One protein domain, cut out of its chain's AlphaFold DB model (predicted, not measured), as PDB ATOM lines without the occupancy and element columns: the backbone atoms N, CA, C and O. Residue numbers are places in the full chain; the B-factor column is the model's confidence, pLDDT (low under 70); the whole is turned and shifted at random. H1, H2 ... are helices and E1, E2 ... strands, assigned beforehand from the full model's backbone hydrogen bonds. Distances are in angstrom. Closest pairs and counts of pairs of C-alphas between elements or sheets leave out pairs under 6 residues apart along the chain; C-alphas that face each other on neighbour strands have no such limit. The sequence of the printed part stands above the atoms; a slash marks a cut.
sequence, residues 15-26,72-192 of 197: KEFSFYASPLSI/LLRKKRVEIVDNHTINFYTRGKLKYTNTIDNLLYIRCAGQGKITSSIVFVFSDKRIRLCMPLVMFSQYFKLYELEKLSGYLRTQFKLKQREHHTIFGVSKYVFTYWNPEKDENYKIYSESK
ATOM      1  N   LYS A  15      31.443 -19.851 -11.623       87.62
ATOM      2  CA  LYS A  15      30.929 -21.161 -11.194       87.62
ATOM      3  C   LYS A  15      31.968 -21.896 -10.359       87.62
ATOM      4  O   LYS A  15      33.092 -22.105 -10.800       87.62
ATOM      5  N   GLU A  16      31.577 -22.328  -9.163       88.56
ATOM      6  CA  GLU A  16      32.449 -23.073  -8.253       88.56
ATOM      7  C   GLU A  16      31.940 -24.498  -8.015       88.56
ATOM      8  O   GLU A  16      30.747 -24.725  -7.819       88.56
ATOM      9  N   PHE A  17      32.879 -25.441  -7.963       87.25
ATOM     10  CA  PHE A  17      32.661 -26.837  -7.596       87.25
ATOM     11  C   PHE A  17      33.657 -27.209  -6.501       87.25
ATOM     12  O   PHE A  17      34.868 -27.083  -6.686       87.25
ATOM     13  N   SER A  18      33.170 -27.671  -5.349       85.00
ATOM     14  CA  SER A  18      34.015 -28.035  -4.206       85.00
ATOM     15  C   SER A  18      33.699 -29.442  -3.730       85.00
ATOM     16  O   SER A  18      32.566 -29.744  -3.361       85.00
ATOM     17  N   PHE A  19      34.731 -30.272  -3.634       84.19
ATOM     18  CA  PHE A  19      34.617 -31.673  -3.238       84.19
ATOM     19  C   PHE A  19      35.916 -32.175  -2.610       84.19
ATOM     20  O   PHE A  19      36.966 -31.528  -2.672       84.19
ATOM     21  N   TYR A  20      35.852 -33.340  -1.979       80.12
ATOM     22  CA  TYR A  20      37.043 -34.030  -1.509       80.12
ATOM     23  C   TYR A  20      37.536 -34.986  -2.588       80.12
ATOM     24  O   TYR A  20      36.761 -35.755  -3.152       80.12
ATOM     25  N   ALA A  21      38.832 -34.928  -2.871       77.62
ATOM     26  CA  ALA A  21      39.472 -35.829  -3.812       77.62
ATOM     27  C   ALA A  21      40.775 -36.365  -3.221       77.62
ATOM     28  O   ALA A  21      41.467 -35.678  -2.460       77.62
ATOM     29  N   SER A  22      41.112 -37.588  -3.609       75.00
ATOM     30  CA  SER A  22      42.395 -38.216  -3.328       75.00
ATOM     31  C   SER A  22      43.310 -38.087  -4.550       75.00
ATOM     32  O   SER A  22      42.826 -38.096  -5.686       75.00
ATOM     33  N   PRO A  23      44.635 -37.957  -4.360       68.81
ATOM     34  CA  PRO A  23      45.589 -38.151  -5.450       68.81
ATOM     35  C   PRO A  23      45.646 -39.616  -5.926       68.81
ATOM     36  O   PRO A  23      46.111 -39.875  -7.035       68.81
ATOM     37  N   LEU A  24      45.180 -40.567  -5.110       70.19
ATOM     38  CA  LEU A  24      45.191 -41.989  -5.435       70.19
ATOM     39  C   LEU A  24      44.118 -42.311  -6.478       70.19
ATOM     40  O   LEU A  24      42.944 -41.979  -6.306       70.19
ATOM     41  N   SER A  25      44.517 -42.992  -7.554       67.38
ATOM     42  CA  SER A  25      43.551 -43.640  -8.447       67.38
ATOM     43  C   SER A  25      43.070 -44.965  -7.855       67.38
ATOM     44  O   SER A  25      43.717 -45.525  -6.972       67.38
ATOM     45  N   ILE A  26      41.985 -45.513  -8.405       68.69
ATOM     46  CA  ILE A  26      41.440 -46.812  -7.984       68.69
ATOM     47  C   ILE A  26      42.476 -47.948  -8.035       68.69
ATOM     48  O   ILE A  26      42.474 -48.815  -7.174       68.69
ATOM     49  N   LEU A  72      45.016 -38.923   2.968       81.75
ATOM     50  CA  LEU A  72      45.300 -38.433   1.618       81.75
ATOM     51  C   LEU A  72      44.133 -37.661   0.994       81.75
ATOM     52  O   LEU A  72      44.345 -36.943   0.009       81.75
ATOM     53  N   LEU A  73      42.934 -37.723   1.579       79.62
ATOM     54  CA  LEU A  73      41.804 -36.896   1.171       79.62
ATOM     55  C   LEU A  73      42.114 -35.418   1.378       79.62
ATOM     56  O   LEU A  73      42.421 -34.950   2.476       79.62
ATOM     57  N   ARG A  74      41.991 -34.637   0.304       84.06
ATOM     58  CA  ARG A  74      42.146 -33.181   0.354       84.06
ATOM     59  C   ARG A  74      40.920 -32.516  -0.244       84.06
ATOM     60  O   ARG A  74      40.432 -32.922  -1.296       84.06
ATOM     61  N   LYS A  75      40.473 -31.429   0.389       84.94
ATOM     62  CA  LYS A  75      39.473 -30.536  -0.199       84.94
ATOM     63  C   LYS A  75      40.058 -29.892  -1.459       84.94
ATOM     64  O   LYS A  75      41.110 -29.235  -1.400       84.94
ATOM     65  N   LYS A  76      39.383 -30.100  -2.582       87.00
ATOM     66  CA  LYS A  76      39.659 -29.502  -3.885       87.00
ATOM     67  C   LYS A  76      38.520 -28.557  -4.241       87.00
ATOM     68  O   LYS A  76      37.365 -28.817  -3.907       87.00
ATOM     69  N   ARG A  77      38.856 -27.465  -4.919       88.06
ATOM     70  CA  ARG A  77      37.872 -26.571  -5.530       88.06
ATOM     71  C   ARG A  77      38.292 -26.296  -6.964       88.06
ATOM     72  O   ARG A  77      39.463 -26.005  -7.202       88.06
ATOM     73  N   VAL A  78      37.349 -26.421  -7.884       87.94
ATOM     74  CA  VAL A  78      37.488 -26.006  -9.278       87.94
ATOM     75  C   VAL A  78      36.572 -24.814  -9.471       87.94
ATOM     76  O   VAL A  78      35.399 -24.861  -9.108       87.94
ATOM     77  N   GLU A  79      37.125 -23.740  -9.992       90.25
ATOM     78  CA  GLU A  79      36.427 -22.486 -10.222       90.25
ATOM     79  C   GLU A  79      36.587 -22.121 -11.689       90.25
ATOM     80  O   GLU A  79      37.690 -22.183 -12.225       90.25
ATOM     81  N   ILE A  80      35.475 -21.795 -12.333       87.00
ATOM     82  CA  ILE A  80      35.429 -21.400 -13.734       87.00
ATOM     83  C   ILE A  80      34.939 -19.959 -13.762       87.00
ATOM     84  O   ILE A  80      33.820 -19.682 -13.318       87.00
ATOM     85  N   VAL A  81      35.800 -19.060 -14.233       86.56
ATOM     86  CA  VAL A  81      35.548 -17.617 -14.323       86.56
ATOM     87  C   VAL A  81      35.290 -17.266 -15.781       86.56
ATOM     88  O   VAL A  81      36.064 -17.664 -16.658       86.56
ATOM     89  N   ASP A  82      34.154 -16.610 -16.027       81.38
ATOM     90  CA  ASP A  82      33.691 -16.140 -17.340       81.38
ATOM     91  C   ASP A  82      33.728 -17.184 -18.452       81.38
ATOM     92  O   ASP A  82      33.858 -16.865 -19.629       81.38
ATOM     93  N   ASN A  83      33.609 -18.464 -18.080       72.06
ATOM     94  CA  ASN A  83      33.705 -19.581 -19.014       72.06
ATOM     95  C   ASN A  83      34.987 -19.554 -19.872       72.06
ATOM     96  O   ASN A  83      34.993 -20.112 -20.963       72.06
ATOM     97  N   HIS A  84      36.066 -18.947 -19.374       80.38
ATOM     98  CA  HIS A  84      37.348 -18.868 -20.076       80.38
ATOM     99  C   HIS A  84      38.513 -19.370 -19.217       80.38
ATOM    100  O   HIS A  84      39.369 -20.109 -19.706       80.38
ATOM    101  N   THR A  85      38.504 -19.065 -17.918       87.19
ATOM    102  CA  THR A  85      39.597 -19.423 -17.004       87.19
ATOM    103  C   THR A  85      39.169 -20.524 -16.043       87.19
ATOM    104  O   THR A  85      38.134 -20.417 -15.387       87.19
ATOM    105  N   ILE A  86      39.984 -21.574 -15.921       87.38
ATOM    106  CA  ILE A  86      39.804 -22.681 -14.980       87.38
ATOM    107  C   ILE A  86      40.875 -22.600 -13.888       87.38
ATOM    108  O   ILE A  86      42.064 -22.824 -14.118       87.38
ATOM    109  N   ASN A  87      40.428 -22.359 -12.661       90.44
ATOM    110  CA  ASN A  87      41.255 -22.267 -11.468       90.44
ATOM    111  C   ASN A  87      41.094 -23.515 -10.593       90.44
ATOM    112  O   ASN A  87      39.987 -23.912 -10.225       90.44
ATOM    113  N   PHE A  88      42.215 -24.114 -10.198       89.75
ATOM    114  CA  PHE A  88      42.258 -25.284  -9.327       89.75
ATOM    115  C   PHE A  88      42.875 -24.931  -7.983       89.75
ATOM    116  O   PHE A  88      44.043 -24.548  -7.882       89.75
ATOM    117  N   TYR A  89      42.116 -25.172  -6.923       89.00
ATOM    118  CA  TYR A  89      42.527 -24.933  -5.550       89.00
ATOM    119  C   TYR A  89      42.660 -26.246  -4.787       89.00
ATOM    120  O   TYR A  89      41.902 -27.202  -4.971       89.00
ATOM    121  N   THR A  90      43.624 -26.293  -3.873       85.81
ATOM    122  CA  THR A  90      43.799 -27.389  -2.915       85.81
ATOM    123  C   THR A  90      43.988 -26.802  -1.527       85.81
ATOM    124  O   THR A  90      44.883 -25.984  -1.331       85.81
ATOM    125  N   ARG A  91      43.160 -27.219  -0.558       85.00
ATOM    126  CA  ARG A  91      43.122 -26.629   0.800       85.00
ATOM    127  C   ARG A  91      42.983 -25.094   0.784       85.00
ATOM    128  O   ARG A  91      43.691 -24.401   1.502       85.00
ATOM    129  N   GLY A  92      42.141 -24.568  -0.104       83.19
ATOM    130  CA  GLY A  92      41.918 -23.122  -0.249       83.19
ATOM    131  C   GLY A  92      43.033 -22.345  -0.962       83.19
ATOM    132  O   GLY A  92      42.819 -21.193  -1.308       83.19
ATOM    133  N   LYS A  93      44.190 -22.957  -1.251       86.81
ATOM    134  CA  LYS A  93      45.285 -22.309  -1.992       86.81
ATOM    135  C   LYS A  93      45.168 -22.590  -3.488       86.81
ATOM    136  O   LYS A  93      44.995 -23.755  -3.862       86.81
ATOM    137  N   LEU A  94      45.297 -21.558  -4.325       90.25
ATOM    138  CA  LEU A  94      45.383 -21.708  -5.781       90.25
ATOM    139  C   LEU A  94      46.645 -22.515  -6.117       90.25
ATOM    140  O   LEU A  94      47.731 -22.225  -5.619       90.25
ATOM    141  N   LYS A  95      46.489 -23.583  -6.897       89.81
ATOM    142  CA  LYS A  95      47.587 -24.475  -7.303       89.81
ATOM    143  C   LYS A  95      47.861 -24.440  -8.793       89.81
ATOM    144  O   LYS A  95      48.957 -24.818  -9.200       89.81
ATOM    145  N   TYR A  96      46.867 -24.066  -9.584       88.81
ATOM    146  CA  TYR A  96      46.985 -23.993 -11.026       88.81
ATOM    147  C   TYR A  96      45.846 -23.151 -11.593       88.81
ATOM    148  O   TYR A  96      44.717 -23.250 -11.109       88.81
ATOM    149  N   THR A  97      46.157 -22.356 -12.604       89.12
ATOM    150  CA  THR A  97      45.210 -21.571 -13.391       89.12
ATOM    151  C   THR A  97      45.582 -21.755 -14.852       89.12
ATOM    152  O   THR A  97      46.771 -21.758 -15.177       89.12
ATOM    153  N   ASN A  98      44.596 -22.001 -15.704       88.44
ATOM    154  CA  ASN A  98      44.795 -22.007 -17.147       88.44
ATOM    155  C   ASN A  98      43.468 -21.723 -17.860       88.44
ATOM    156  O   ASN A  98      42.402 -21.793 -17.245       88.44
ATOM    157  N   THR A  99      43.528 -21.413 -19.147       85.19
ATOM    158  CA  THR A  99      42.365 -21.149 -19.990       85.19
ATOM    159  C   THR A  99      41.841 -22.426 -20.645       85.19
ATOM    160  O   THR A  99      42.520 -23.457 -20.709       85.19
ATOM    161  N   ILE A 100      40.600 -22.376 -21.129       80.50
ATOM    162  CA  ILE A 100      39.982 -23.483 -21.879       80.50
ATOM    163  C   ILE A 100      40.646 -23.708 -23.233       80.50
ATOM    164  O   ILE A 100      40.697 -24.848 -23.684       80.50
ATOM    165  N   ASP A 101      41.241 -22.685 -23.834       80.50
ATOM    166  CA  ASP A 101      41.950 -22.824 -25.112       80.50
ATOM    167  C   ASP A 101      43.146 -23.785 -25.000       80.50
ATOM    168  O   ASP A 101      43.502 -24.483 -25.955       80.50
ATOM    169  N   ASN A 102      43.736 -23.866 -23.802       83.50
ATOM    170  CA  ASN A 102      44.795 -24.814 -23.465       83.50
ATOM    171  C   ASN A 102      44.271 -26.198 -23.057       83.50
ATOM    172  O   ASN A 102      45.065 -27.133 -22.920       83.50
ATOM    173  N   LEU A 103      42.962 -26.361 -22.846       83.56
ATOM    174  CA  LEU A 103      42.343 -27.642 -22.522       83.56
ATOM    175  C   LEU A 103      42.186 -28.476 -23.797       83.56
ATOM    176  O   LEU A 103      41.392 -28.167 -24.684       83.56
ATOM    177  N   LEU A 104      42.909 -29.591 -23.851       81.75
ATOM    178  CA  LEU A 104      42.854 -30.522 -24.977       81.75
ATOM    179  C   LEU A 104      41.638 -31.439 -24.852       81.75
ATOM    180  O   LEU A 104      40.840 -31.590 -25.777       81.75
ATOM    181  N   TYR A 105      41.485 -32.049 -23.680       80.88
ATOM    182  CA  TYR A 105      40.347 -32.898 -23.359       80.88
ATOM    183  C   TYR A 105      40.237 -33.133 -21.856       80.88
ATOM    184  O   TYR A 105      41.172 -32.918 -21.077       80.88
ATOM    185  N   ILE A 106      39.095 -33.682 -21.460       84.31
ATOM    186  CA  ILE A 106      38.894 -34.270 -20.139       84.31
ATOM    187  C   ILE A 106      38.657 -35.776 -20.276       84.31
ATOM    188  O   ILE A 106      37.936 -36.223 -21.167       84.31
ATOM    189  N   ARG A 107      39.267 -36.582 -19.405       82.56
ATOM    190  CA  ARG A 107      38.925 -38.009 -19.271       82.56
ATOM    191  C   ARG A 107      38.056 -38.184 -18.054       82.56
ATOM    192  O   ARG A 107      38.473 -37.816 -16.960       82.56
ATOM    193  N   CYS A 108      36.908 -38.803 -18.232       80.12
ATOM    194  CA  CYS A 108      36.038 -39.202 -17.147       80.12
ATOM    195  C   CYS A 108      36.083 -40.727 -17.049       80.12
ATOM    196  O   CYS A 108      35.736 -41.412 -18.009       80.12
ATOM    197  N   ALA A 109      36.517 -41.268 -15.912       73.69
ATOM    198  CA  ALA A 109      36.345 -42.693 -15.632       73.69
ATOM    199  C   ALA A 109      35.076 -42.881 -14.805       73.69
ATOM    200  O   ALA A 109      34.844 -42.130 -13.853       73.69
ATOM    201  N   GLY A 110      34.260 -43.864 -15.172       66.50
ATOM    202  CA  GLY A 110      32.971 -44.091 -14.538       66.50
ATOM    203  C   GLY A 110      32.208 -45.257 -15.152       66.50
ATOM    204  O   GLY A 110      32.487 -45.680 -16.272       66.50
ATOM    205  N   GLN A 111      31.229 -45.767 -14.412       57.31
ATOM    206  CA  GLN A 111      30.302 -46.787 -14.892       57.31
ATOM    207  C   GLN A 111      28.876 -46.243 -14.764       57.31
ATOM    208  O   GLN A 111      28.447 -45.839 -13.682       57.31
ATOM    209  N   GLY A 112      28.148 -46.192 -15.883       58.94
ATOM    210  CA  GLY A 112      26.800 -45.626 -15.929       58.94
ATOM    211  C   GLY A 112      26.783 -44.126 -15.610       58.94
ATOM    212  O   GLY A 112      27.471 -43.343 -16.260       58.94
ATOM    213  N   LYS A 113      25.985 -43.724 -14.614       53.72
ATOM    214  CA  LYS A 113      25.793 -42.313 -14.222       53.72
ATOM    215  C   LYS A 113      26.873 -41.775 -13.268       53.72
ATOM    216  O   LYS A 113      26.899 -40.587 -12.992       53.72
ATOM    217  N   ILE A 114      27.781 -42.616 -12.766       62.97
ATOM    218  CA  ILE A 114      28.731 -42.216 -11.718       62.97
ATOM    219  C   ILE A 114      30.104 -41.919 -12.324       62.97
ATOM    220  O   ILE A 114      30.775 -42.821 -12.828       62.97
ATOM    221  N   THR A 115      30.556 -40.665 -12.215       69.06
ATOM    222  CA  THR A 115      31.930 -40.262 -12.567       69.06
ATOM    223  C   THR A 115      32.843 -40.420 -11.348       69.06
ATOM    224  O   THR A 115      32.761 -39.639 -10.405       69.06
ATOM    225  N   SER A 116      33.726 -41.422 -11.354       69.94
ATOM    226  CA  SER A 116      34.651 -41.709 -10.245       69.94
ATOM    227  C   SER A 116      35.954 -40.909 -10.323       69.94
ATOM    228  O   SER A 116      36.608 -40.657  -9.307       69.94
ATOM    229  N   SER A 117      36.346 -40.476 -11.522       77.62
ATOM    230  CA  SER A 117      37.487 -39.578 -11.689       77.62
ATOM    231  C   SER A 117      37.365 -38.700 -12.921       77.62
ATOM    232  O   SER A 117      36.825 -39.128 -13.940       77.62
ATOM    233  N   ILE A 118      37.920 -37.493 -12.827       84.31
ATOM    234  CA  ILE A 118      38.114 -36.585 -13.955       84.31
ATOM    235  C   ILE A 118      39.598 -36.261 -14.064       84.31
ATOM    236  O   ILE A 118      40.241 -35.874 -13.088       84.31
ATOM    237  N   VAL A 119      40.151 -36.405 -15.261       86.44
ATOM    238  CA  VAL A 119      41.502 -35.966 -15.598       86.44
ATOM    239  C   VAL A 119      41.396 -34.838 -16.605       86.44
ATOM    240  O   VAL A 119      40.984 -35.069 -17.737       86.44
ATOM    241  N   PHE A 120      41.794 -33.642 -16.200       86.12
ATOM    242  CA  PHE A 120      41.989 -32.512 -17.094       86.12
ATOM    243  C   PHE A 120      43.346 -32.653 -17.760       86.12
ATOM    244  O   PHE A 120      44.356 -32.845 -17.074       86.12
ATOM    245  N   VAL A 121      43.365 -32.576 -19.083       85.00
ATOM    246  CA  VAL A 121      44.599 -32.597 -19.854       85.00
ATOM    247  C   VAL A 121      44.725 -31.279 -20.589       85.00
ATOM    248  O   VAL A 121      44.038 -31.036 -21.580       85.00
ATOM    249  N   PHE A 122      45.600 -30.440 -20.052       85.50
ATOM    250  CA  PHE A 122      46.088 -29.239 -20.704       85.50
ATOM    251  C   PHE A 122      47.340 -29.576 -21.521       85.50
ATOM    252  O   PHE A 122      47.941 -30.640 -21.333       85.50
ATOM    253  N   SER A 123      47.724 -28.677 -22.422       82.00
ATOM    254  CA  SER A 123      48.956 -28.772 -23.216       82.00
ATOM    255  C   SER A 123      50.219 -28.897 -22.357       82.00
ATOM    256  O   SER A 123      51.126 -29.650 -22.696       82.00
ATOM    257  N   ASP A 124      50.254 -28.217 -21.217       82.06
ATOM    258  CA  ASP A 124      51.386 -28.148 -20.291       82.06
ATOM    259  C   ASP A 124      51.253 -29.106 -19.096       82.06
ATOM    260  O   ASP A 124      52.252 -29.566 -18.536       82.06
ATOM    261  N   LYS A 125      50.020 -29.411 -18.667       83.81
ATOM    262  CA  LYS A 125      49.787 -30.119 -17.403       83.81
ATOM    263  C   LYS A 125      48.599 -31.067 -17.424       83.81
ATOM    264  O   LYS A 125      47.538 -30.801 -17.979       83.81
ATOM    265  N   ARG A 126      48.735 -32.170 -16.685       84.31
ATOM    266  CA  ARG A 126      47.631 -33.092 -16.385       84.31
ATOM    267  C   ARG A 126      47.207 -32.957 -14.929       84.31
ATOM    268  O   ARG A 126      48.023 -33.118 -14.023       84.31
ATOM    269  N   ILE A 127      45.923 -32.702 -14.696       84.50
ATOM    270  CA  ILE A 127      45.341 -32.602 -13.353       84.50
ATOM    271  C   ILE A 127      44.320 -33.712 -13.179       84.50
ATOM    272  O   ILE A 127      43.289 -33.741 -13.841       84.50
ATOM    273  N   ARG A 128      44.604 -34.628 -12.254       83.81
ATOM    274  CA  ARG A 128      43.717 -35.736 -11.906       83.81
ATOM    275  C   ARG A 128      42.956 -35.419 -10.625       83.81
ATOM    276  O   ARG A 128      43.553 -35.085  -9.603       83.81
ATOM    277  N   LEU A 129      41.643 -35.575 -10.691       84.31
ATOM    278  CA  LEU A 129      40.718 -35.481  -9.574       84.31
ATOM    279  C   LEU A 129      40.042 -36.843  -9.432       84.31
ATOM    280  O   LEU A 129      39.186 -37.205 -10.237       84.31
ATOM    281  N   CYS A 130      40.469 -37.618  -8.437       76.56
ATOM    282  CA  CYS A 130      39.895 -38.926  -8.138       76.56
ATOM    283  C   CYS A 130      39.061 -38.851  -6.868       76.56
ATOM    284  O   CYS A 130      39.526 -38.361  -5.837       76.56
ATOM    285  N   MET A 131      37.847 -39.386  -6.925       73.25
ATOM    286  CA  MET A 131      37.123 -39.721  -5.711       73.25
ATOM    287  C   MET A 131      37.610 -41.078  -5.207       73.25
ATOM    288  O   MET A 131      37.645 -42.027  -5.989       73.25
ATOM    289  N   PRO A 132      38.020 -41.189  -3.933       57.06
ATOM    290  CA  PRO A 132      38.636 -42.418  -3.456       57.06
ATOM    291  C   PRO A 132      37.659 -43.583  -3.362       57.06
ATOM    292  O   PRO A 132      38.093 -44.708  -3.548       57.06
ATOM    293  N   LEU A 133      36.364 -43.367  -3.122       58.38
ATOM    294  CA  LEU A 133      35.414 -44.474  -3.032       58.38
ATOM    295  C   LEU A 133      33.980 -44.012  -3.298       58.38
ATOM    296  O   LEU A 133      33.484 -43.089  -2.655       58.38
ATOM    297  N   VAL A 134      33.293 -44.731  -4.190       54.09
ATOM    298  CA  VAL A 134      31.837 -44.626  -4.398       54.09
ATOM    299  C   VAL A 134      31.071 -44.997  -3.115       54.09
ATOM    300  O   VAL A 134      29.979 -44.489  -2.890       54.09
ATOM    301  N   MET A 135      31.667 -45.810  -2.231       44.50
ATOM    302  CA  MET A 135      31.039 -46.274  -0.985       44.50
ATOM    303  C   MET A 135      30.772 -45.170   0.049       44.50
ATOM    304  O   MET A 135      29.908 -45.343   0.898       44.50
ATOM    305  N   PHE A 136      31.437 -44.014  -0.036       52.22
ATOM    306  CA  PHE A 136      31.201 -42.885   0.876       52.22
ATOM    307  C   PHE A 136      30.407 -41.745   0.203       52.22
ATOM    308  O   PHE A 136      30.612 -40.560   0.483       52.22
ATOM    309  N   SER A 137      29.513 -42.105  -0.723       52.25
ATOM    310  CA  SER A 137      28.806 -41.193  -1.635       52.25
ATOM    311  C   SER A 137      28.069 -40.037  -0.954       52.25
ATOM    312  O   SER A 137      28.086 -38.919  -1.476       52.25
ATOM    313  N   GLN A 138      27.472 -40.280   0.216       55.00
ATOM    314  CA  GLN A 138      26.696 -39.281   0.956       55.00
ATOM    315  C   GLN A 138      27.583 -38.210   1.608       55.00
ATOM    316  O   GLN A 138      27.265 -37.025   1.546       55.00
ATOM    317  N   TYR A 139      28.736 -38.595   2.161       55.03
ATOM    318  CA  TYR A 139      29.615 -37.673   2.892       55.03
ATOM    319  C   TYR A 139      30.485 -36.808   1.973       55.03
ATOM    320  O   TYR A 139      30.840 -35.682   2.327       55.03
ATOM    321  N   PHE A 140      30.820 -37.299   0.777       57.88
ATOM    322  CA  PHE A 140      31.798 -36.636  -0.094       57.88
ATOM    323  C   PHE A 140      31.211 -35.889  -1.290       57.88
ATOM    324  O   PHE A 140      31.975 -35.385  -2.113       57.88
ATOM    325  N   LYS A 141      29.881 -35.740  -1.355       65.06
ATOM    326  CA  LYS A 141      29.171 -35.063  -2.453       65.06
ATOM    327  C   LYS A 141      29.528 -35.659  -3.820       65.06
ATOM    328  O   LYS A 141      30.030 -34.955  -4.696       65.06
ATOM    329  N   LEU A 142      29.261 -36.957  -4.003       60.81
ATOM    330  CA  LEU A 142      29.605 -37.719  -5.218       60.81
ATOM    331  C   LEU A 142      29.193 -37.006  -6.525       60.81
ATOM    332  O   LEU A 142      29.915 -37.020  -7.519       60.81
ATOM    333  N   TYR A 143      28.059 -36.310  -6.479       70.94
ATOM    334  CA  TYR A 143      27.480 -35.592  -7.609       70.94
ATOM    335  C   TYR A 143      28.221 -34.310  -8.003       70.94
ATOM    336  O   TYR A 143      27.935 -33.763  -9.056       70.94
ATOM    337  N   GLU A 144      29.158 -33.785  -7.210       78.88
ATOM    338  CA  GLU A 144      29.864 -32.542  -7.571       78.88
ATOM    339  C   GLU A 144      30.861 -32.748  -8.715       78.88
ATOM    340  O   GLU A 144      30.988 -31.881  -9.577       78.88
ATOM    341  N   LEU A 145      31.518 -33.912  -8.780       77.62
ATOM    342  CA  LEU A 145      32.340 -34.282  -9.936       77.62
ATOM    343  C   LEU A 145      31.475 -34.514 -11.179       77.62
ATOM    344  O   LEU A 145      31.846 -34.084 -12.263       77.62
ATOM    345  N   GLU A 146      30.303 -35.127 -11.026       78.81
ATOM    346  CA  GLU A 146      29.353 -35.304 -12.130       78.81
ATOM    347  C   GLU A 146      28.782 -33.966 -12.621       78.81
ATOM    348  O   GLU A 146      28.749 -33.705 -13.819       78.81
ATOM    349  N   LYS A 147      28.399 -33.064 -11.713       84.00
ATOM    350  CA  LYS A 147      27.967 -31.705 -12.067       84.00
ATOM    351  C   LYS A 147      29.083 -30.934 -12.757       84.00
ATOM    352  O   LYS A 147      28.804 -30.223 -13.717       84.00
ATOM    353  N   LEU A 148      30.328 -31.082 -12.298       85.12
ATOM    354  CA  LEU A 148      31.490 -30.486 -12.950       85.12
ATOM    355  C   LEU A 148      31.662 -31.051 -14.365       85.12
ATOM    356  O   LEU A 148      31.751 -30.273 -15.307       85.12
ATOM    357  N   SER A 149      31.656 -32.376 -14.550       82.56
ATOM    358  CA  SER A 149      31.788 -32.976 -15.886       82.56
ATOM    359  C   SER A 149      30.638 -32.573 -16.808       82.56
ATOM    360  O   SER A 149      30.883 -32.181 -17.948       82.56
ATOM    361  N   GLY A 150      29.399 -32.592 -16.315       82.81
ATOM    362  CA  GLY A 150      28.213 -32.144 -17.041       82.81
ATOM    363  C   GLY A 150      28.301 -30.672 -17.437       82.81
ATOM    364  O   GLY A 150      28.052 -30.335 -18.591       82.81
ATOM    365  N   TYR A 151      28.736 -29.803 -16.521       86.31
ATOM    366  CA  TYR A 151      28.941 -28.385 -16.807       86.31
ATOM    367  C   TYR A 151      29.977 -28.176 -17.911       86.31
ATOM    368  O   TYR A 151      29.693 -27.479 -18.880       86.31
ATOM    369  N   LEU A 152      31.144 -28.820 -17.803       84.25
ATOM    370  CA  LEU A 152      32.212 -28.716 -18.803       84.25
ATOM    371  C   LEU A 152      31.744 -29.192 -20.181       84.25
ATOM    372  O   LEU A 152      32.006 -28.534 -21.183       84.25
ATOM    373  N   ARG A 153      31.016 -30.313 -20.236       84.00
ATOM    374  CA  ARG A 153      30.477 -30.859 -21.489       84.00
ATOM    375  C   ARG A 153      29.505 -29.895 -22.156       84.00
ATOM    376  O   ARG A 153      29.627 -29.655 -23.352       84.00
ATOM    377  N   THR A 154      28.557 -29.358 -21.393       83.81
ATOM    378  CA  THR A 154      27.504 -28.491 -21.933       83.81
ATOM    379  C   THR A 154      28.035 -27.108 -22.290       83.81
ATOM    380  O   THR A 154      27.726 -26.603 -23.364       83.81
ATOM    381  N   GLN A 155      28.848 -26.496 -21.425       82.81
ATOM    382  CA  GLN A 155      29.367 -25.146 -21.661       82.81
ATOM    383  C   GLN A 155      30.398 -25.110 -22.788       82.81
ATOM    384  O   GLN A 155      30.327 -24.227 -23.635       82.81
ATOM    385  N   PHE A 156      31.311 -26.085 -22.842       79.00
ATOM    386  CA  PHE A 156      32.393 -26.109 -23.835       79.00
ATOM    387  C   PHE A 156      32.098 -27.008 -25.036       79.00
ATOM    388  O   PHE A 156      32.991 -27.282 -25.831       79.00
ATOM    389  N   LYS A 157      30.852 -27.486 -25.169       82.62
ATOM    390  CA  LYS A 157      30.387 -28.340 -26.277       82.62
ATOM    391  C   LYS A 157      31.340 -29.513 -26.568       82.62
ATOM    392  O   LYS A 157      31.564 -29.876 -27.725       82.62
ATOM    393  N   LEU A 158      31.912 -30.106 -25.515       83.75
ATOM    394  CA  LEU A 158      32.925 -31.155 -25.646       83.75
ATOM    395  C   LEU A 158      32.311 -32.413 -26.266       83.75
ATOM    396  O   LEU A 158      31.277 -32.909 -25.801       83.75
ATOM    397  N   LYS A 159      32.970 -32.972 -27.282       84.38
ATOM    398  CA  LYS A 159      32.492 -34.174 -27.981       84.38
ATOM    399  C   LYS A 159      33.040 -35.431 -27.328       84.38
ATOM    400  O   LYS A 159      34.238 -35.543 -27.083       84.38
ATOM    401  N   GLN A 160      32.166 -36.393 -27.055       83.62
ATOM    402  CA  GLN A 160      32.592 -37.690 -26.542       83.62
ATOM    403  C   GLN A 160      33.319 -38.471 -27.638       83.62
ATOM    404  O   GLN A 160      32.809 -38.601 -28.749       83.62
ATOM    405  N   ARG A 161      34.491 -39.007 -27.306       82.00
ATOM    406  CA  ARG A 161      35.285 -39.900 -28.144       82.00
ATOM    407  C   ARG A 161      35.804 -41.086 -27.343       82.00
ATOM    408  O   ARG A 161      35.849 -41.074 -26.106       82.00
ATOM    409  N   GLU A 162      36.173 -42.122 -28.078       79.19
ATOM    410  CA  GLU A 162      36.681 -43.367 -27.526       79.19
ATOM    411  C   GLU A 162      38.035 -43.173 -26.836       79.19
ATOM    412  O   GLU A 162      38.908 -42.419 -27.269       79.19
ATOM    413  N   HIS A 163      38.212 -43.854 -25.707       78.06
ATOM    414  CA  HIS A 163      39.477 -43.852 -24.991       78.06
ATOM    415  C   HIS A 163      40.332 -45.039 -25.443       78.06
ATOM    416  O   HIS A 163      40.111 -46.166 -24.999       78.06
ATOM    417  N   HIS A 164      41.323 -44.788 -26.299       73.62
ATOM    418  CA  HIS A 164      42.258 -45.821 -26.745       73.62
ATOM    419  C   HIS A 164      43.332 -46.093 -25.689       73.62
ATOM    420  O   HIS A 164      44.000 -45.179 -25.203       73.62
ATOM    421  N   THR A 165      43.509 -47.367 -25.355       70.06
ATOM    422  CA  THR A 165      44.551 -47.876 -24.460       70.06
ATOM    423  C   THR A 165      45.405 -48.919 -25.177       70.06
ATOM    424  O   THR A 165      45.116 -49.336 -26.297       70.06
ATOM    425  N   ILE A 166      46.467 -49.377 -24.510       69.25
ATOM    426  CA  ILE A 166      47.335 -50.462 -24.998       69.25
ATOM    427  C   ILE A 166      46.524 -51.746 -25.248       69.25
ATOM    428  O   ILE A 166      46.835 -52.487 -26.173       69.25
ATOM    429  N   PHE A 167      45.463 -51.950 -24.464       67.81
ATOM    430  CA  PHE A 167      44.568 -53.105 -24.513       67.81
ATOM    431  C   PHE A 167      43.340 -52.889 -25.419       67.81
ATOM    432  O   PHE A 167      42.415 -53.692 -25.394       67.81
ATOM    433  N   GLY A 168      43.307 -51.804 -26.203       73.81
ATOM    434  CA  GLY A 168      42.177 -51.442 -27.064       73.81
ATOM    435  C   GLY A 168      41.302 -50.326 -26.487       73.81
ATOM    436  O   GLY A 168      41.748 -49.537 -25.647       73.81
ATOM    437  N   VAL A 169      40.064 -50.219 -26.970       76.31
ATOM    438  CA  VAL A 169      39.119 -49.163 -26.576       76.31
ATOM    439  C   VAL A 169      38.521 -49.465 -25.204       76.31
ATOM    440  O   VAL A 169      37.941 -50.526 -24.976       76.31
ATOM    441  N   SER A 170      38.649 -48.525 -24.268       71.88
ATOM    442  CA  SER A 170      38.084 -48.677 -22.929       71.88
ATOM    443  C   SER A 170      36.578 -48.420 -22.923       71.88
ATOM    444  O   SER A 170      36.125 -47.352 -23.323       71.88
ATOM    445  N   LYS A 171      35.808 -49.369 -22.377       73.19
ATOM    446  CA  LYS A 171      34.356 -49.222 -22.150       73.19
ATOM    447  C   LYS A 171      34.000 -48.355 -20.933       73.19
ATOM    448  O   LYS A 171      32.862 -47.916 -20.814       73.19
ATOM    449  N   TYR A 172      34.952 -48.130 -20.026       71.38
ATOM    450  CA  TYR A 172      34.719 -47.510 -18.709       71.38
ATOM    451  C   TYR A 172      35.399 -46.145 -18.545       71.38
ATOM    452  O   TYR A 172      35.300 -45.502 -17.496       71.38
ATOM    453  N   VAL A 173      36.134 -45.707 -19.568       74.00
ATOM    454  CA  VAL A 173      36.788 -44.403 -19.604       74.00
ATOM    455  C   VAL A 173      36.287 -43.670 -20.832       74.00
ATOM    456  O   VAL A 173      36.506 -44.099 -21.961       74.00
ATOM    457  N   PHE A 174      35.634 -42.542 -20.602       79.88
ATOM    458  CA  PHE A 174      35.125 -41.668 -21.646       79.88
ATOM    459  C   PHE A 174      36.060 -40.477 -21.789       79.88
ATOM    460  O   PHE A 174      36.483 -39.885 -20.793       79.88
ATOM    461  N   THR A 175      36.389 -40.114 -23.025       82.50
ATOM    462  CA  THR A 175      37.191 -38.920 -23.300       82.50
ATOM    463  C   THR A 175      36.277 -37.873 -23.922       82.50
ATOM    464  O   THR A 175      35.628 -38.152 -24.922       82.50
ATOM    465  N   TYR A 176      36.189 -36.682 -23.334       83.19
ATOM    466  CA  TYR A 176      35.461 -35.553 -23.914       83.19
ATOM    467  C   TYR A 176      36.468 -34.560 -24.478       83.19
ATOM    468  O   TYR A 176      37.232 -33.945 -23.732       83.19
ATOM    469  N   TRP A 177      36.488 -34.463 -25.802       81.62
ATOM    470  CA  TRP A 177      37.472 -33.724 -26.574       81.62
ATOM    471  C   TRP A 177      37.009 -32.302 -26.881       81.62
ATOM    472  O   TRP A 177      35.818 -32.086 -27.132       81.62
ATOM    473  N   ASN A 178      37.949 -31.353 -26.892       81.44
ATOM    474  CA  ASN A 178      37.691 -30.005 -27.382       81.44
ATOM    475  C   ASN A 178      37.638 -30.019 -28.926       81.44
ATOM    476  O   ASN A 178      38.667 -30.280 -29.553       81.44
ATOM    477  N   PRO A 179      36.477 -29.758 -29.560       75.38
ATOM    478  CA  PRO A 179      36.337 -29.835 -31.015       75.38
ATOM    479  C   PRO A 179      37.270 -28.885 -31.782       75.38
ATOM    480  O   PRO A 179      37.602 -29.177 -32.924       75.38
ATOM    481  N   GLU A 180      37.737 -27.798 -31.166       78.06
ATOM    482  CA  GLU A 180      38.678 -26.851 -31.786       78.06
ATOM    483  C   GLU A 180      40.113 -27.393 -31.882       78.06
ATOM    484  O   GLU A 180      40.956 -26.821 -32.567       78.06
ATOM    485  N   LYS A 181      40.413 -28.506 -31.201       73.88
ATOM    486  CA  LYS A 181      41.736 -29.148 -31.170       73.88
ATOM    487  C   LYS A 181      41.685 -30.570 -31.728       73.88
ATOM    488  O   LYS A 181      42.383 -31.454 -31.231       73.88
ATOM    489  N   ASP A 182      40.820 -30.836 -32.706       72.31
ATOM    490  CA  ASP A 182      40.557 -32.200 -33.194       72.31
ATOM    491  C   ASP A 182      41.792 -32.893 -33.790       72.31
ATOM    492  O   ASP A 182      41.947 -34.104 -33.660       72.31
ATOM    493  N   GLU A 183      42.723 -32.125 -34.357       72.50
ATOM    494  CA  GLU A 183      43.995 -32.627 -34.894       72.50
ATOM    495  C   GLU A 183      44.817 -33.375 -33.832       72.50
ATOM    496  O   GLU A 183      45.370 -34.449 -34.085       72.50
ATOM    497  N   ASN A 184      44.789 -32.886 -32.588       72.62
ATOM    498  CA  ASN A 184      45.489 -33.505 -31.464       72.62
ATOM    499  C   ASN A 184      44.853 -34.850 -31.051       72.62
ATOM    500  O   ASN A 184      45.506 -35.657 -30.379       72.62
ATOM    501  N   TYR A 185      43.606 -35.132 -31.456       71.44
ATOM    502  CA  TYR A 185      42.950 -36.413 -31.172       71.44
ATOM    503  C   TYR A 185      43.573 -37.548 -31.978       71.44
ATOM    504  O   TYR A 185      43.697 -38.664 -31.470       71.44
ATOM    505  N   LYS A 186      43.992 -37.282 -33.219       72.44
ATOM    506  CA  LYS A 186      44.610 -38.303 -34.071       72.44
ATOM    507  C   LYS A 186      45.924 -38.792 -33.456       72.44
ATOM    508  O   LYS A 186      46.084 -39.988 -33.229       72.44
ATOM    509  N   ILE A 187      46.774 -37.855 -33.034       72.88
ATOM    510  CA  ILE A 187      48.035 -38.118 -32.316       72.88
ATOM    511  C   ILE A 187      47.774 -38.892 -31.014       72.88
ATOM    512  O   ILE A 187      48.468 -39.849 -30.658       72.88
ATOM    513  N   TYR A 188      46.735 -38.495 -30.284       74.56
ATOM    514  CA  TYR A 188      46.321 -39.166 -29.059       74.56
ATOM    515  C   TYR A 188      45.877 -40.623 -29.288       74.56
ATOM    516  O   TYR A 188      46.278 -41.517 -28.532       74.56
ATOM    517  N   SER A 189      45.071 -40.860 -30.326       69.38
ATOM    518  CA  SER A 189      44.570 -42.184 -30.705       69.38
ATOM    519  C   SER A 189      45.714 -43.107 -31.128       69.38
ATOM    520  O   SER A 189      45.875 -44.194 -30.567       69.38
ATOM    521  N   GLU A 190      46.588 -42.629 -32.019       75.62
ATOM    522  CA  GLU A 190      47.764 -43.365 -32.500       75.62
ATOM    523  C   GLU A 190      48.735 -43.698 -31.360       75.62
ATOM    524  O   GLU A 190      49.259 -44.810 -31.270       75.62
ATOM    525  N   SER A 191      48.909 -42.779 -30.407       73.62
ATOM    526  CA  SER A 191      49.756 -43.009 -29.231       73.62
ATOM    527  C   SER A 191      49.112 -43.886 -28.146       73.62
ATOM    528  O   SER A 191      49.707 -44.068 -27.076       73.62
ATOM    529  N   LYS A 192      47.906 -44.428 -28.378       73.50
ATOM    530  CA  LYS A 192      47.149 -45.267 -27.424       73.50
ATOM    531  C   LYS A 192      46.998 -44.600 -26.053       73.50
ATOM    532  O   LYS A 192      47.175 -45.226 -25.003       73.50
TER     533      LYS A 192
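This is residues 15 to 26 and 72 to 192 of the 197 residues of an uncharacterized protein of Prevotella nigrescens F0103 (UniProt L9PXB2). Two strongly twisted antiparallel sheets, one of five strands and one of four, wrap round the helix H1, which packs on both of them; the second helix, H2, sits at the far end of the larger sheet, by its edge strand E8. The strands run E7 E6 E5 E9 E8 across the larger sheet and E1 E2 E3 E4 across the smaller. The printed part has 133 residues with nine named strands and two named helices, along the chain E1 E2 E3 E4 E5 E6 E7 H1 E8 E9 H2, a mixed class of helices and strands. It is compact, with a radius of gyration of the C-alphas of 14.3 A, and rounded, spanning 39 by 33 by 24 A.

Start in the larger sheet at C-alpha 103, (42.343, -27.642, -22.522), where E5 sets out for residue 111, 23.9 A away. Beside it are E6, residues 114 to 122, 23.5 A long and bending by 50 degrees at residue 117, and E9, residues 168 to 177, bending by 100 degrees at residue 172. The edge strands are E7, residues 126 to 130, and E8, residues 159 to 165. For the smaller sheet, find C-alpha 15 at (30.929, -21.161, -11.194), where E1 begins and runs to residue 21; E2 is residues 74 to 81, 22.4 A long, E3 residues 85 to 90 and E4 residues 93 to 99. H1, residues 143 to 155, is 17.6 A long, and H2, residues 183 to 190, ends at C-alpha 190, (47.764, -43.365, -32.500).

In the larger sheet E5, E6 and E7 form a meander, each strand the antiparallel neighbour of the one before; look at N 107 and O 119, 2.8 A, and N 120 and O 127, 2.8 A. E5 and E9 are antiparallel neighbours, with N 108 and O 174 within hydrogen-bond range at 2.8 A, and in the hairpin E8 and E9 N 161 and O 175 are within hydrogen-bond range at 2.8 A. H1 is on this sheet at a height of 9.2 A, over E6 and E5, with Thr 115 and Glu 146 the closest C-alphas of E6 and H1, 5.6 A apart. H1 is also on the smaller sheet at a height of 10.0 A, over E1 and E2; the closest C-alphas of E1 and H1 are those of Phe 17 and Glu 144, 6.4 A. There N 17 and O 78, 2.8 A, pair E1 with E2, and E2, E3 and E4 form a second meander, with N 79 and O 87, 2.9 A, and N 88 and O 96, 2.8 A. E4 and E5 meet only through their link, while C-alphas 21 of E1 and 130 of E7 are their closest, 5.3 A. H2 is on the larger sheet; the closest C-alphas of E8 and H2 are those of His 164 and Ser 189, 5.9 A. Every O i to N i+4 pair is within hydrogen-bond range in H1, and 3 of 4 are in H2.

The C-alphas farthest apart are those of Tyr 139 and Glu 183, 40.7 A. Residues 27 to 71 are not printed, and C-alphas 26 and 72 stand 13.3 A apart across this cut. Of the links that are printed whole, the one from E7 to H1, residues 131 to 142, is long. The mean pLDDT of the printed part is 77.6; look for values under 70 at, among others, residues 110 to 116 and 132 to 142.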